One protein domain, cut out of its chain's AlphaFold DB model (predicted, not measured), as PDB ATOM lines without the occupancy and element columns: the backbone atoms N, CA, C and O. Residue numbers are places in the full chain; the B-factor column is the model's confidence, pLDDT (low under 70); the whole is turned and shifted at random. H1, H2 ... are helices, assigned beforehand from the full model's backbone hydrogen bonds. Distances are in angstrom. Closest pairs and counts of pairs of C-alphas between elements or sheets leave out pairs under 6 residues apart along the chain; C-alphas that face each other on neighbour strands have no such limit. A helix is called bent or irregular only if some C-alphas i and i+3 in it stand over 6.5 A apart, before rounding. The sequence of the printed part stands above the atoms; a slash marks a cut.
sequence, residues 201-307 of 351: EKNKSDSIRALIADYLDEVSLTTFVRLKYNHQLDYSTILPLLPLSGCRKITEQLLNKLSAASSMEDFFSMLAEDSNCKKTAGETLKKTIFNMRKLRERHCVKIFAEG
ATOM      1  N   GLU A 201      73.012 -24.850 306.522       74.56
ATOM      2  CA  GLU A 201      73.132 -24.601 305.082       74.56
ATOM      3  C   GLU A 201      74.291 -25.403 304.468       74.56
ATOM      4  O   GLU A 201      75.414 -25.414 304.985       74.56
ATOM      5  N   LYS A 202      74.019 -26.089 303.350       64.44
ATOM      6  CA  LYS A 202      74.934 -27.067 302.735       64.44
ATOM      7  C   LYS A 202      76.330 -26.477 302.484       64.44
ATOM      8  O   LYS A 202      77.311 -27.012 302.984       64.44
ATOM      9  N   ASN A 203      76.404 -25.299 301.862       57.38
ATOM     10  CA  ASN A 203      77.674 -24.645 301.512       57.38
ATOM     11  C   ASN A 203      78.468 -24.117 302.726       57.38
ATOM     12  O   ASN A 203      79.662 -23.859 302.610       57.38
ATOM     13  N   LYS A 204      77.828 -23.945 303.891       65.44
ATOM     14  CA  LYS A 204      78.466 -23.444 305.124       65.44
ATOM     15  C   LYS A 204      78.793 -24.564 306.123       65.44
ATOM     16  O   LYS A 204      79.348 -24.280 307.184       65.44
ATOM     17  N   SER A 205      78.449 -25.820 305.813       75.06
ATOM     18  CA  SER A 205      78.492 -26.937 306.766       75.06
ATOM     19  C   SER A 205      79.408 -28.097 306.381       75.06
ATOM     20  O   SER A 205      79.558 -29.006 307.189       75.06
ATOM     21  N   ASP A 206      80.077 -28.086 305.226       85.06
ATOM     22  CA  ASP A 206      80.899 -29.228 304.790       85.06
ATOM     23  C   ASP A 206      82.051 -29.558 305.751       85.06
ATOM     24  O   ASP A 206      82.228 -30.724 306.124       85.06
ATOM     25  N   SER A 207      82.781 -28.542 306.227       87.44
ATOM     26  CA  SER A 207      83.842 -28.721 307.230       87.44
ATOM     27  C   SER A 207      83.287 -29.234 308.562       87.44
ATOM     28  O   SER A 207      83.912 -30.066 309.215       87.44
ATOM     29  N   ILE A 208      82.078 -28.808 308.940       90.38
ATOM     30  CA  ILE A 208      81.394 -29.275 310.154       90.38
ATOM     31  C   ILE A 208      80.960 -30.733 309.986       90.38
ATOM     32  O   ILE A 208      81.233 -31.558 310.850       90.38
ATOM     33  N   ARG A 209      80.334 -31.079 308.857       91.31
ATOM     34  CA  ARG A 209      79.932 -32.452 308.520       91.31
ATOM     35  C   ARG A 209      81.139 -33.385 308.501       91.31
ATOM     36  O   ARG A 209      81.011 -34.532 308.910       91.31
ATOM     37  N   ALA A 210      82.298 -32.914 308.035       91.50
ATOM     38  CA  ALA A 210      83.539 -33.685 308.069       91.50
ATOM     39  C   ALA A 210      84.004 -33.947 309.498       91.50
ATOM     40  O   ALA A 210      84.296 -35.086 309.848       91.50
ATOM     41  N   LEU A 211      83.988 -32.910 310.331       93.62
ATOM     42  CA  LEU A 211      84.407 -33.000 311.720       93.62
ATOM     43  C   LEU A 211      83.499 -33.918 312.552       93.62
ATOM     44  O   LEU A 211      83.983 -34.740 313.327       93.62
ATOM     45  N   ILE A 212      82.185 -33.815 312.344       95.31
ATOM     46  CA  ILE A 212      81.185 -34.683 312.972       95.31
ATOM     47  C   ILE A 212      81.338 -36.121 312.479       95.31
ATOM     48  O   ILE A 212      81.275 -37.038 313.288       95.31
ATOM     49  N   ALA A 213      81.596 -36.338 311.188       95.69
ATOM     50  CA  ALA A 213      81.835 -37.678 310.666       95.69
ATOM     51  C   ALA A 213      83.084 -38.332 311.270       95.69
ATOM     52  O   ALA A 213      83.014 -39.487 311.675       95.69
ATOM     53  N   ASP A 214      84.196 -37.597 311.408       95.44
ATOM     54  CA  ASP A 214      85.393 -38.116 312.085       95.44
ATOM     55  C   ASP A 214      85.118 -38.459 313.557       95.44
ATOM     56  O   ASP A 214      85.665 -39.423 314.091       95.44
ATOM     57  N   TYR A 215      84.266 -37.677 314.226       96.81
ATOM     58  CA  TYR A 215      83.830 -37.974 315.588       96.81
ATOM     59  C   TYR A 215      82.955 -39.237 315.657       96.81
ATOM     60  O   TYR A 215      83.165 -40.088 316.521       96.81
ATOM     61  N   LEU A 216      82.008 -39.398 314.731       97.56
ATOM     62  CA  LEU A 216      81.138 -40.573 314.665       97.56
ATOM     63  C   LEU A 216      81.895 -41.840 314.258       97.56
ATOM     64  O   LEU A 216      81.586 -42.911 314.776       97.56
ATOM     65  N   ASP A 217      82.900 -41.730 313.386       97.81
ATOM     66  CA  ASP A 217      83.829 -42.817 313.066       97.81
ATOM     67  C   ASP A 217      84.551 -43.301 314.344       97.81
ATOM     68  O   ASP A 217      84.541 -44.498 314.638       97.81
ATOM     69  N   GLU A 218      85.099 -42.385 315.157       96.88
ATOM     70  CA  GLU A 218      85.751 -42.720 316.441       96.88
ATOM     71  C   GLU A 218      84.789 -43.437 317.402       96.88
ATOM     72  O   GLU A 218      85.110 -44.494 317.958       96.88
ATOM     73  N   VAL A 219      83.598 -42.864 317.595       96.50
ATOM     74  CA  VAL A 219      82.564 -43.392 318.495       96.50
ATOM     75  C   VAL A 219      82.097 -44.772 318.045       96.50
ATOM     76  O   VAL A 219      81.997 -45.682 318.872       96.50
ATOM     77  N   SER A 220      81.814 -44.940 316.754       97.62
ATOM     78  CA  SER A 220      81.294 -46.192 316.204       97.62
ATOM     79  C   SER A 220      82.328 -47.304 316.301       97.62
ATOM     80  O   SER A 220      81.992 -48.395 316.756       97.62
ATOM     81  N   LEU A 221      83.595 -47.021 315.974       97.62
ATOM     82  CA  LEU A 221      84.679 -47.992 316.120       97.62
ATOM     83  C   LEU A 221      84.882 -48.393 317.586       97.62
ATOM     84  O   LEU A 221      84.944 -49.580 317.902       97.62
ATOM     85  N   THR A 222      84.944 -47.412 318.490       96.06
ATOM     86  CA  THR A 222      85.124 -47.660 319.929       96.06
ATOM     87  C   THR A 222      83.980 -48.498 320.490       96.06
ATOM     88  O   THR A 222      84.207 -49.457 321.227       96.06
ATOM     89  N   THR A 223      82.744 -48.162 320.119       95.88
ATOM     90  CA  THR A 223      81.549 -48.880 320.568       95.88
ATOM     91  C   THR A 223      81.527 -50.295 320.001       95.88
ATOM     92  O   THR A 223      81.314 -51.234 320.762       95.88
ATOM     93  N   PHE A 224      81.826 -50.477 318.713       97.25
ATOM     94  CA  PHE A 224      81.903 -51.799 318.094       97.25
ATOM     95  C   PHE A 224      82.923 -52.698 318.798       97.25
ATOM     96  O   PHE A 224      82.578 -53.801 319.216       97.25
ATOM     97  N   VAL A 225      84.157 -52.215 318.993       96.38
ATOM     98  CA  VAL A 225      85.220 -52.997 319.641       96.38
ATOM     99  C   VAL A 225      84.855 -53.331 321.087       96.38
ATOM    100  O   VAL A 225      84.984 -54.484 321.494       96.38
ATOM    101  N   ARG A 226      84.313 -52.365 321.845       93.88
ATOM    102  CA  ARG A 226      83.812 -52.594 323.210       93.88
ATOM    103  C   ARG A 226      82.759 -53.702 323.236       93.88
ATOM    104  O   ARG A 226      82.846 -54.607 324.058       93.88
ATOM    105  N   LEU A 227      81.762 -53.639 322.358       93.75
ATOM    106  CA  LEU A 227      80.657 -54.595 322.357       93.75
ATOM    107  C   LEU A 227      81.081 -55.989 321.868       93.75
ATOM    108  O   LEU A 227      80.688 -56.983 322.474       93.75
ATOM    109  N   LYS A 228      81.917 -56.072 320.828       94.62
ATOM    110  CA  LYS A 228      82.390 -57.348 320.272       94.62
ATOM    111  C   LYS A 228      83.383 -58.047 321.195       94.62
ATOM    112  O   LYS A 228      83.232 -59.234 321.440       94.62
ATOM    113  N   TYR A 229      84.385 -57.343 321.717       93.50
ATOM    114  CA  TYR A 229      85.497 -57.993 322.422       93.50
ATOM    115  C   TYR A 229      85.354 -57.972 323.944       93.50
ATOM    116  O   TYR A 229      85.681 -58.964 324.589       93.50
ATOM    117  N   ASN A 230      84.812 -56.899 324.532       90.38
ATOM    118  CA  ASN A 230      84.651 -56.832 325.993       90.38
ATOM    119  C   ASN A 230      83.338 -57.474 326.453       90.38
ATOM    120  O   ASN A 230      83.259 -57.966 327.575       90.38
ATOM    121  N   HIS A 231      82.308 -57.452 325.599       89.88
ATOM    122  CA  HIS A 231      80.985 -58.004 325.903       89.88
ATOM    123  C   HIS A 231      80.595 -59.204 325.036       89.88
ATOM    124  O   HIS A 231      79.516 -59.751 325.248       89.88
ATOM    125  N   GLN A 232      81.458 -59.630 324.104       92.25
ATOM    126  CA  GLN A 232      81.291 -60.864 323.319       92.25
ATOM    127  C   GLN A 232      79.957 -60.927 322.561       92.25
ATOM    128  O   GLN A 232      79.379 -61.995 322.377       92.25
ATOM    129  N   LEU A 233      79.453 -59.767 322.128       92.19
ATOM    130  CA  LEU A 233      78.210 -59.682 321.373       92.19
ATOM    131  C   LEU A 233      78.439 -60.004 319.898       92.19
ATOM    132  O   LEU A 233      79.477 -59.679 319.316       92.19
ATOM    133  N   ASP A 234      77.433 -60.612 319.282       93.88
ATOM    134  CA  ASP A 234      77.430 -60.904 317.859       93.88
ATOM    135  C   ASP A 234      77.166 -59.641 317.023       93.88
ATOM    136  O   ASP A 234      76.563 -58.661 317.473       93.88
ATOM    137  N   TYR A 235      77.600 -59.680 315.763       95.19
ATOM    138  CA  TYR A 235      77.481 -58.556 314.837       95.19
ATOM    139  C   TYR A 235      76.037 -58.049 314.684       95.19
ATOM    140  O   TYR A 235      75.812 -56.837 314.680       95.19
ATOM    141  N   SER A 236      75.059 -58.960 314.609       95.31
ATOM    142  CA  SER A 236      73.652 -58.609 314.383       95.31
ATOM    143  C   SER A 236      73.028 -57.881 315.576       95.31
ATOM    144  O   SER A 236      72.184 -57.003 315.396       95.31
ATOM    145  N   THR A 237      73.508 -58.170 316.785       93.62
ATOM    146  CA  THR A 237      73.135 -57.464 318.014       93.62
ATOM    147  C   THR A 237      73.831 -56.104 318.143       93.62
ATOM    148  O   THR A 237      73.245 -55.156 318.669       93.62
ATOM    149  N   ILE A 238      75.077 -55.984 317.675       95.44
ATOM    150  CA  ILE A 238      75.871 -54.747 317.774       95.44
ATOM    151  C   ILE A 238      75.383 -53.684 316.793       95.44
ATOM    152  O   ILE A 238      75.215 -52.527 317.177       95.44
ATOM    153  N   LEU A 239      75.179 -54.062 315.530       95.81
ATOM    154  CA  LEU A 239      74.926 -53.129 314.434       95.81
ATOM    155  C   LEU A 239      73.783 -52.125 314.719       95.81
ATOM    156  O   LEU A 239      73.997 -50.926 314.522       95.81
ATOM    157  N   PRO A 240      72.617 -52.530 315.270       94.06
ATOM    158  CA  PRO A 240      71.514 -51.612 315.567       94.06
ATOM    159  C   PRO A 240      71.813 -50.579 316.661       94.06
ATOM    160  O   PRO A 240      71.018 -49.658 316.852       94.06
ATOM    161  N   LEU A 241      72.913 -50.732 317.406       94.31
ATOM    162  CA  LEU A 241      73.329 -49.838 318.488       94.31
ATOM    163  C   LEU A 241      74.331 -48.768 318.030       94.31
ATOM    164  O   LEU A 241      74.663 -47.880 318.813       94.31
ATOM    165  N   LEU A 242      74.812 -48.829 316.784       96.06
ATOM    166  CA  LEU A 242      75.845 -47.924 316.282       96.06
ATOM    167  C   LEU A 242      75.265 -46.717 315.526       96.06
ATOM    168  O   LEU A 242      74.301 -46.866 314.768       96.06
ATOM    169  N   PRO A 243      75.862 -45.520 315.665       94.06
ATOM    170  CA  PRO A 243      75.424 -44.315 314.961       94.06
ATOM    171  C   PRO A 243      76.064 -44.177 313.562       94.06
ATOM    172  O   PRO A 243      76.722 -43.182 313.262       94.06
ATOM    173  N   LEU A 244      75.869 -45.169 312.687       95.12
ATOM    174  CA  LEU A 244      76.588 -45.259 311.401       95.12
ATOM    175  C   LEU A 244      76.150 -44.248 310.330       95.12
ATOM    176  O   LEU A 244      76.899 -43.995 309.390       95.12
ATOM    177  N   SER A 245      74.959 -43.650 310.437       91.62
ATOM    178  CA  SER A 245      74.384 -42.799 309.379       91.62
ATOM    179  C   SER A 245      75.169 -41.512 309.096       91.62
ATOM    180  O   SER A 245      75.019 -40.928 308.025       91.62
ATOM    181  N   GLY A 246      76.010 -41.064 310.032       90.00
ATOM    182  CA  GLY A 246      76.891 -39.906 309.856       90.00
ATOM    183  C   GLY A 246      78.373 -40.257 309.700       90.00
ATOM    184  O   GLY A 246      79.189 -39.345 309.577       90.00
ATOM    185  N   CYS A 247      78.730 -41.542 309.714       95.69
ATOM    186  CA  CYS A 247      80.103 -42.011 309.536       95.69
ATOM    187  C   CYS A 247      80.571 -41.860 308.083       95.69
ATOM    188  O   CYS A 247      79.773 -41.860 307.144       95.69
ATOM    189  N   ARG A 248      81.890 -41.751 307.888       93.44
ATOM    190  CA  ARG A 248      82.512 -41.707 306.550       93.44
ATOM    191  C   ARG A 248      83.442 -42.882 306.312       93.44
ATOM    192  O   ARG A 248      83.468 -43.409 305.205       93.44
ATOM    193  N   LYS A 249      84.216 -43.272 307.324       95.31
ATOM    194  CA  LYS A 249      85.195 -44.361 307.226       95.31
ATOM    195  C   LYS A 249      84.640 -45.650 307.811       95.31
ATOM    196  O   LYS A 249      84.796 -46.709 307.212       95.31
ATOM    197  N   ILE A 250      83.966 -45.558 308.956       96.94
ATOM    198  CA  ILE A 250      83.405 -46.711 309.659       96.94
ATOM    199  C   ILE A 250      82.007 -46.981 309.118       96.94
ATOM    200  O   ILE A 250      81.018 -46.418 309.573       96.94
ATOM    201  N   THR A 251      81.939 -47.827 308.094       96.31
ATOM    202  CA  THR A 251      80.683 -48.199 307.434       96.31
ATOM    203  C   THR A 251      80.193 -49.562 307.906       96.31
ATOM    204  O   THR A 251      80.969 -50.386 308.385       96.31
ATOM    205  N   GLU A 252      78.905 -49.836 307.706       96.56
ATOM    206  CA  GLU A 252      78.332 -51.167 307.933       96.56
ATOM    207  C   GLU A 252      79.071 -52.247 307.128       96.56
ATOM    208  O   GLU A 252      79.418 -53.294 307.662       96.56
ATOM    209  N   GLN A 253      79.398 -51.971 305.863       95.50
ATOM    210  CA  GLN A 253      80.141 -52.908 305.015       95.50
ATOM    211  C   GLN A 253      81.531 -53.221 305.575       95.50
ATOM    212  O   GLN A 253      81.949 -54.379 305.563       95.50
ATOM    213  N   LEU A 254      82.246 -52.204 306.067       96.50
ATOM    214  CA  LEU A 254      83.543 -52.397 306.704       96.50
ATOM    215  C   LEU A 254      83.395 -53.212 307.992       96.50
ATOM    216  O   LEU A 254      84.091 -54.207 308.161       96.50
ATOM    217  N   LEU A 255      82.467 -52.841 308.875       97.00
ATOM    218  CA  LEU A 255      82.257 -53.551 310.137       97.00
ATOM    219  C   LEU A 255      81.811 -55.000 309.927       97.00
ATOM    220  O   LEU A 255      82.254 -55.872 310.668       97.00
ATOM    221  N   ASN A 256      81.011 -55.278 308.897       96.25
ATOM    222  CA  ASN A 256      80.651 -56.640 308.520       96.25
ATOM    223  C   ASN A 256      81.893 -57.460 308.139       96.25
ATOM    224  O   ASN A 256      82.067 -58.568 308.641       96.25
ATOM    225  N   LYS A 257      82.802 -56.905 307.324       95.94
ATOM    226  CA  LYS A 257      84.079 -57.567 306.992       95.94
ATOM    227  C   LYS A 257      84.926 -57.807 308.241       95.94
ATOM    228  O   LYS A 257      85.372 -58.922 308.474       95.94
ATOM    229  N   LEU A 258      85.100 -56.777 309.067       96.06
ATOM    230  CA  LEU A 258      85.886 -56.857 310.300       96.06
ATOM    231  C   LEU A 258      85.249 -57.772 311.357       96.06
ATOM    232  O   LEU A 258      85.930 -58.242 312.265       96.06
ATOM    233  N   SER A 259      83.948 -58.053 311.257       94.75
ATOM    234  CA  SER A 259      83.270 -58.977 312.165       94.75
ATOM    235  C   SER A 259      83.789 -60.412 312.043       94.75
ATOM    236  O   SER A 259      83.694 -61.147 313.025       94.75
ATOM    237  N   ALA A 260      84.392 -60.772 310.903       94.06
ATOM    238  CA  ALA A 260      85.021 -62.070 310.671       94.06
ATOM    239  C   ALA A 260      86.377 -62.234 311.381       94.06
ATOM    240  O   ALA A 260      86.875 -63.354 311.462       94.06
ATOM    241  N   ALA A 261      86.957 -61.150 311.911       95.50
ATOM    242  CA  ALA A 261      88.226 -61.207 312.622       95.50
ATOM    243  C   ALA A 261      88.145 -62.136 313.841       95.50
ATOM    244  O   ALA A 261      87.236 -62.024 314.678       95.50
ATOM    245  N   SER A 262      89.133 -63.021 313.934       90.38
ATOM    246  CA  SER A 262      89.251 -64.064 314.962       90.38
ATOM    247  C   SER A 262      89.771 -63.538 316.304       90.38
ATOM    248  O   SER A 262      89.473 -64.095 317.358       90.38
ATOM    249  N   SER A 263      90.521 -62.437 316.271       94.38
ATOM    250  CA  SER A 263      91.138 -61.783 317.427       94.38
ATOM    251  C   SER A 263      91.078 -60.258 317.294       94.38
ATOM    252  O   SER A 263      90.572 -59.726 316.300       94.38
ATOM    253  N   MET A 264      91.540 -59.535 318.319       94.31
ATOM    254  CA  MET A 264      91.625 -58.073 318.264       94.31
ATOM    255  C   MET A 264      92.797 -57.626 317.376       94.31
ATOM    256  O   MET A 264      92.687 -56.639 316.655       94.31
ATOM    257  N   GLU A 265      93.892 -58.377 317.388       95.31
ATOM    258  CA  GLU A 265      95.076 -58.169 316.556       95.31
ATOM    259  C   GLU A 265      94.740 -58.338 315.067       95.31
ATOM    260  O   GLU A 265      95.069 -57.476 314.248       95.31
ATOM    261  N   ASP A 266      94.020 -59.411 314.731       96.56
ATOM    262  CA  ASP A 266      93.508 -59.683 313.384       96.56
ATOM    263  C   ASP A 266      92.579 -58.549 312.915       96.56
ATOM    264  O   ASP A 266      92.760 -57.979 311.842       96.56
ATOM    265  N   PHE A 267      91.674 -58.093 313.787       97.25
ATOM    266  CA  PHE A 267      90.782 -56.967 313.496       97.25
ATOM    267  C   PHE A 267      91.532 -55.686 313.124       97.25
ATOM    268  O   PHE A 267      91.181 -55.033 312.140       97.25
ATOM    269  N   PHE A 268      92.560 -55.309 313.889       96.56
ATOM    270  CA  PHE A 268      93.336 -54.102 313.592       96.56
ATOM    271  C   PHE A 268      94.252 -54.269 312.379       96.56
ATOM    272  O   PHE A 268      94.490 -53.287 311.673       96.56
ATOM    273  N   SER A 269      94.694 -55.492 312.089       96.44
ATOM    274  CA  SER A 269      95.423 -55.816 310.858       96.44
ATOM    275  C   SER A 269      94.519 -55.631 309.635       96.44
ATOM    276  O   SER A 269      94.846 -54.852 308.743       96.44
ATOM    277  N   MET A 270      93.316 -56.213 309.652       96.81
ATOM    278  CA  MET A 270      92.309 -56.028 308.598       96.81
ATOM    279  C   MET A 270      91.889 -54.557 308.440       96.81
ATOM    280  O   MET A 270      91.713 -54.067 307.324       96.81
ATOM    281  N   LEU A 271      91.744 -53.815 309.546       96.62
ATOM    282  CA  LEU A 271      91.427 -52.382 309.509       96.62
ATOM    283  C   LEU A 271      92.546 -51.560 308.844       96.62
ATOM    284  O   LEU A 271      92.261 -50.550 308.197       96.62
ATOM    285  N   ALA A 272      93.807 -51.970 309.005       95.69
ATOM    286  CA  ALA A 272      94.957 -51.315 308.386       95.69
ATOM    287  C   ALA A 272      95.045 -51.554 306.871       95.69
ATOM    288  O   ALA A 272      95.584 -50.706 306.155       95.69
ATOM    289  N   GLU A 273      94.478 -52.654 306.377       95.19
ATOM    290  CA  GLU A 273      94.379 -52.958 304.946       95.19
ATOM    291  C   GLU A 273      93.236 -52.199 304.249       95.19
ATOM    292  O   GLU A 273      93.288 -51.960 303.039       95.19
ATOM    293  N   ASP A 274      92.215 -51.766 304.998       95.38
ATOM    294  CA  ASP A 274      91.091 -51.017 304.439       95.38
ATOM    295  C   ASP A 274      91.518 -49.631 303.924       95.38
ATOM    296  O   ASP A 274      92.153 -48.825 304.611       95.38
ATOM    297  N   SER A 275      91.118 -49.308 302.694       92.44
ATOM    298  CA  SER A 275      91.551 -48.089 302.008       92.44
ATOM    299  C   SER A 275      91.089 -46.796 302.690       92.44
ATOM    300  O   SER A 275      91.805 -45.789 302.603       92.44
ATOM    301  N   ASN A 276      89.949 -46.819 303.389       88.94
ATOM    302  CA  ASN A 276      89.404 -45.664 304.104       88.94
ATOM    303  C   ASN A 276      90.076 -45.473 305.467       88.94
ATOM    304  O   ASN A 276      90.226 -44.335 305.924       88.94
ATOM    305  N   CYS A 277      90.504 -46.567 306.106       93.50
ATOM    306  CA  CYS A 277      91.036 -46.553 307.468       93.50
ATOM    307  C   CYS A 277      92.564 -46.634 307.559       93.50
ATOM    308  O   CYS A 277      93.106 -46.215 308.582       93.50
ATOM    309  N   LYS A 278      93.278 -47.055 306.506       92.31
ATOM    310  CA  LYS A 278      94.741 -47.277 306.512       92.31
ATOM    311  C   LYS A 278      95.588 -46.137 307.084       92.31
ATOM    312  O   LYS A 278      96.640 -46.371 307.661       92.31
ATOM    313  N   LYS A 279      95.152 -44.878 306.926       91.62
ATOM    314  CA  LYS A 279      95.885 -43.696 307.427       91.62
ATOM    315  C   LYS A 279      95.743 -43.490 308.935       91.62
ATOM    316  O   LYS A 279      96.554 -42.785 309.526       91.62
ATOM    317  N   THR A 280      94.682 -44.027 309.530       94.00
ATOM    318  CA  THR A 280      94.362 -43.873 310.954       94.00
ATOM    319  C   THR A 280      94.480 -45.179 311.728       94.00
ATOM    320  O   THR A 280      94.670 -45.136 312.937       94.00
ATOM    321  N   ALA A 281      94.400 -46.328 311.061       94.75
ATOM    322  CA  ALA A 281      94.569 -47.631 311.682       94.75
ATOM    323  C   ALA A 281      95.940 -47.736 312.367       94.75
ATOM    324  O   ALA A 281      96.972 -47.353 311.815       94.75
ATOM    325  N   GLY A 282      95.938 -48.228 313.597       93.25
ATOM    326  CA  GLY A 282      97.128 -48.666 314.309       93.25
ATOM    327  C   GLY A 282      96.927 -50.087 314.819       93.25
ATOM    328  O   GLY A 282      95.812 -50.591 314.817       93.25
ATOM    329  N   GLU A 283      97.993 -50.701 315.326       92.81
ATOM    330  CA  GLU A 283      97.993 -52.089 315.835       92.81
ATOM    331  C   GLU A 283      97.001 -52.352 316.984       92.81
ATOM    332  O   GLU A 283      96.730 -53.496 317.324       92.81
ATOM    333  N   THR A 284      96.474 -51.303 317.621       93.19
ATOM    334  CA  THR A 284      95.539 -51.408 318.746       93.19
ATOM    335  C   THR A 284      94.428 -50.375 318.626       93.19
ATOM    336  O   THR A 284      94.577 -49.356 317.938       93.19
ATOM    337  N   LEU A 285      93.350 -50.569 319.397       92.56
ATOM    338  CA  LEU A 285      92.288 -49.569 319.524       92.56
ATOM    339  C   LEU A 285      92.871 -48.235 319.984       92.56
ATOM    340  O   LEU A 285      92.641 -47.216 319.344       92.56
ATOM    341  N   LYS A 286      93.694 -48.242 321.039       90.69
ATOM    342  CA  LYS A 286      94.295 -47.025 321.603       90.69
ATOM    343  C   LYS A 286      95.074 -46.230 320.550       90.69
ATOM    344  O   LYS A 286      94.877 -45.023 320.434       90.69
ATOM    345  N   LYS A 287      95.928 -46.899 319.765       91.88
ATOM    346  CA  LYS A 287      96.727 -46.260 318.702       91.88
ATOM    347  C   LYS A 287      95.840 -45.754 317.558       91.88
ATOM    348  O   LYS A 287      96.055 -44.650 317.068       91.88
ATOM    349  N   THR A 288      94.812 -46.517 317.187       95.44
ATOM    350  CA  THR A 288      93.845 -46.120 316.153       95.44
ATOM    351  C   THR A 288      93.046 -44.882 316.561       95.44
ATOM    352  O   THR A 288      92.987 -43.909 315.809       95.44
ATOM    353  N   ILE A 289      92.484 -44.871 317.774       94.62
ATOM    354  CA  ILE A 289      91.735 -43.725 318.305       94.62
ATOM    355  C   ILE A 289      92.640 -42.498 318.428       94.62
ATOM    356  O   ILE A 289      92.238 -41.410 318.023       94.62
ATOM    357  N   PHE A 290      93.885 -42.659 318.890       92.94
ATOM    358  CA  PHE A 290      94.863 -41.570 318.913       92.94
ATOM    359  C   PHE A 290      95.071 -40.947 317.521       92.94
ATOM    360  O   PHE A 290      94.984 -39.728 317.362       92.94
ATOM    361  N   ASN A 291      95.268 -41.768 316.486       94.81
ATOM    362  CA  ASN A 291      95.431 -41.283 315.115       94.81
ATOM    363  C   ASN A 291      94.161 -40.601 314.568       94.81
ATOM    364  O   ASN A 291      94.258 -39.592 313.866       94.81
ATOM    365  N   MET A 292      92.971 -41.128 314.880       95.69
ATOM    366  CA  MET A 292      91.690 -40.515 314.500       95.69
ATOM    367  C   MET A 292      91.499 -39.143 315.159       95.69
ATOM    368  O   MET A 292      91.139 -38.182 314.478       95.69
ATOM    369  N   ARG A 293      91.812 -39.025 316.456       94.62
ATOM    370  CA  ARG A 293      91.807 -37.753 317.196       94.62
ATOM    371  C   ARG A 293      92.778 -36.750 316.592       94.62
ATOM    372  O   ARG A 293      92.384 -35.630 316.289       94.62
ATOM    373  N   LYS A 294      94.004 -37.181 316.284       93.44
ATOM    374  CA  LYS A 294      95.012 -36.358 315.599       93.44
ATOM    375  C   LYS A 294      94.549 -35.848 314.238       93.44
ATOM    376  O   LYS A 294      94.844 -34.714 313.867       93.44
ATOM    377  N   LEU A 295      93.826 -36.664 313.475       93.38
ATOM    378  CA  LEU A 295      93.235 -36.219 312.216       93.38
ATOM    379  C   LEU A 295      92.141 -35.166 312.449       93.38
ATOM    380  O   LEU A 295      92.149 -34.130 311.783       93.38
ATOM    381  N   ARG A 296      91.238 -35.398 313.410       94.62
ATOM    382  CA  ARG A 296      90.173 -34.448 313.766       94.62
ATOM    383  C   ARG A 296      90.737 -33.114 314.262       94.62
ATOM    384  O   ARG A 296      90.250 -32.053 313.879       94.62
ATOM    385  N   GLU A 297      91.794 -33.155 315.061       93.25
ATOM    386  CA  GLU A 297      92.540 -31.989 315.532       93.25
ATOM    387  C   GLU A 297      93.100 -31.171 314.359       93.25
ATOM    388  O   GLU A 297      92.875 -29.964 314.291       93.25
ATOM    389  N   ARG A 298      93.724 -31.819 313.364       92.75
ATOM    390  CA  ARG A 298      94.185 -31.140 312.137       92.75
ATOM    391  C   ARG A 298      93.039 -30.468 311.383       92.75
ATOM    392  O   ARG A 298      93.216 -29.360 310.881       92.75
ATOM    393  N   HIS A 299      91.863 -31.098 311.315       92.25
ATOM    394  CA  HIS A 299      90.673 -30.466 310.737       92.25
ATOM    395  C   HIS A 299      90.224 -29.242 311.546       92.25
ATOM    396  O   HIS A 299      89.921 -28.209 310.951       92.25
ATOM    397  N   CYS A 300      90.249 -29.310 312.881       93.31
ATOM    398  CA  CYS A 300      89.955 -28.160 313.738       93.31
ATOM    399  C   CYS A 300      90.938 -27.008 313.494       93.31
ATOM    400  O   CYS A 300      90.513 -25.874 313.289       93.31
ATOM    401  N   VAL A 301      92.246 -27.289 313.464       90.69
ATOM    402  CA  VAL A 301      93.290 -26.284 313.198       90.69
ATOM    403  C   VAL A 301      93.086 -25.639 311.828       90.69
ATOM    404  O   VAL A 301      93.124 -24.413 311.719       90.69
ATOM    405  N   LYS A 302      92.777 -26.438 310.799       90.06
ATOM    406  CA  LYS A 302      92.472 -25.939 309.452       90.06
ATOM    407  C   LYS A 302      91.275 -24.983 309.448       90.06
ATOM    408  O   LYS A 302      91.378 -23.911 308.866       90.06
ATOM    409  N   ILE A 303      90.190 -25.317 310.155       89.69
ATOM    410  CA  ILE A 303      89.004 -24.447 310.288       89.69
ATOM    411  C   ILE A 303      89.378 -23.071 310.851       89.69
ATOM    412  O   ILE A 303      88.845 -22.056 310.405       89.69
ATOM    413  N   PHE A 304      90.294 -23.013 311.819       87.19
ATOM    414  CA  PHE A 304      90.756 -21.733 312.347       87.19
ATOM    415  C   PHE A 304      91.750 -21.005 311.433       87.19
ATOM    416  O   PHE A 304      91.791 -19.775 311.461       87.19
ATOM    417  N   ALA A 305      92.556 -21.742 310.666       85.62
ATOM    418  CA  ALA A 305      93.525 -21.185 309.724       85.62
ATOM    419  C   ALA A 305      92.856 -20.593 308.472       85.62
ATOM    420  O   ALA A 305      93.359 -19.625 307.912       85.62
ATOM    421  N   GLU A 306      91.692 -21.110 308.072       78.50
ATOM    422  CA  GLU A 306      90.900 -20.629 306.926       78.50
ATOM    423  C   GLU A 306      90.252 -19.232 307.143       78.50
ATOM    424  O   GLU A 306      89.402 -18.798 306.367       78.50
ATOM    425  N   GLY A 307      90.691 -18.477 308.159       59.91
ATOM    426  CA  GLY A 307      90.416 -17.047 308.327       59.91
ATOM    427  C   GLY A 307      89.069 -16.702 308.979       59.91
ATOM    428  O   GLY A 307      88.555 -17.424 309.836       59.91
TER     429      GLY A 307
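This is residues 201 to 307 of the 351 residues of an uncharacterized protein of Chlamydiae bacterium (UniProt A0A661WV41). Two long helices, H1 and H5, run side by side in opposite directions and make the long axis of the model. Three short helices, H2, H3 and H4, gather about the end where H1 finishes and H5 starts, while residues 201 to 206 stick out toward the other end. The printed part has 107 residues with five named helices, H1 to H5 in order along the chain, and no named strand; the class is all helix. The whole is compact, with a radius of gyration of the C-alphas of 14.5 A, yet elongated, spanning 47 by 26 by 22 A.

Find C-alpha 202 at (74.934, -27.067, 302.735); here H1 begins, and it runs 39.0 A to residue 230. It has a kink of 38 degrees near residue 209 and is irregular, with C-alphas 204 and 207 standing 7.8 A apart. Next come H2, residues 235 to 241, only just irregular with C-alphas 237 and 240 at 6.55 A, and H3, residues 252 to 258. Look for C-alpha 264 at (91.625, -58.073, 318.264), where H4 starts; it covers 14.5 A to residue 273. H5, residues 285 to 305, runs 30.1 A and ends at C-alpha 305, (93.525, -21.185, 309.724).

Start with H1 and H5, which touch at a shallow tilt of 12 degrees, opposite ways; their closest C-alphas, of Asp 214 and Arg 296, are 6.3 A apart. H1 touches H2 with residues 224 to 228 alone, closest at the C-alphas of Leu 227 and Ile 238, 6.6 A, and the two form a helical hairpin at a steep tilt of 45 degrees. H3 and H4 only just touch, with 3 pairs of C-alphas within 8 A, the closest those of Leu 258 and Phe 267 at 5.8 A; their tilt is a steep 59 degrees. The helix packing is mostly crossed, but only just: 1 of these 3 touching pairs is at a shallow tilt. H4 and H5 are close but not clearly touching, with the C-alphas of Phe 268 and Leu 285 closest at 7.5 A. H1 and H3 are only just apart, at 8.2 A. In the backbone, every O i to N i+4 pair is within hydrogen-bond range in H3, H4 and H5; H1 has 22 of 25, and H2 has 1 of 3, beside 2 of 4 O i to N i+3 pairs.

The C-alphas of Ser 262 and Gly 307 are the two farthest apart, 47.5 A. The printed part has no cut, and the link from H4 to H5, 11 residues, is long. Look for pLDDT under 70 at residues 202 to 204 and at residue 307; the mean of the printed part is 92.3.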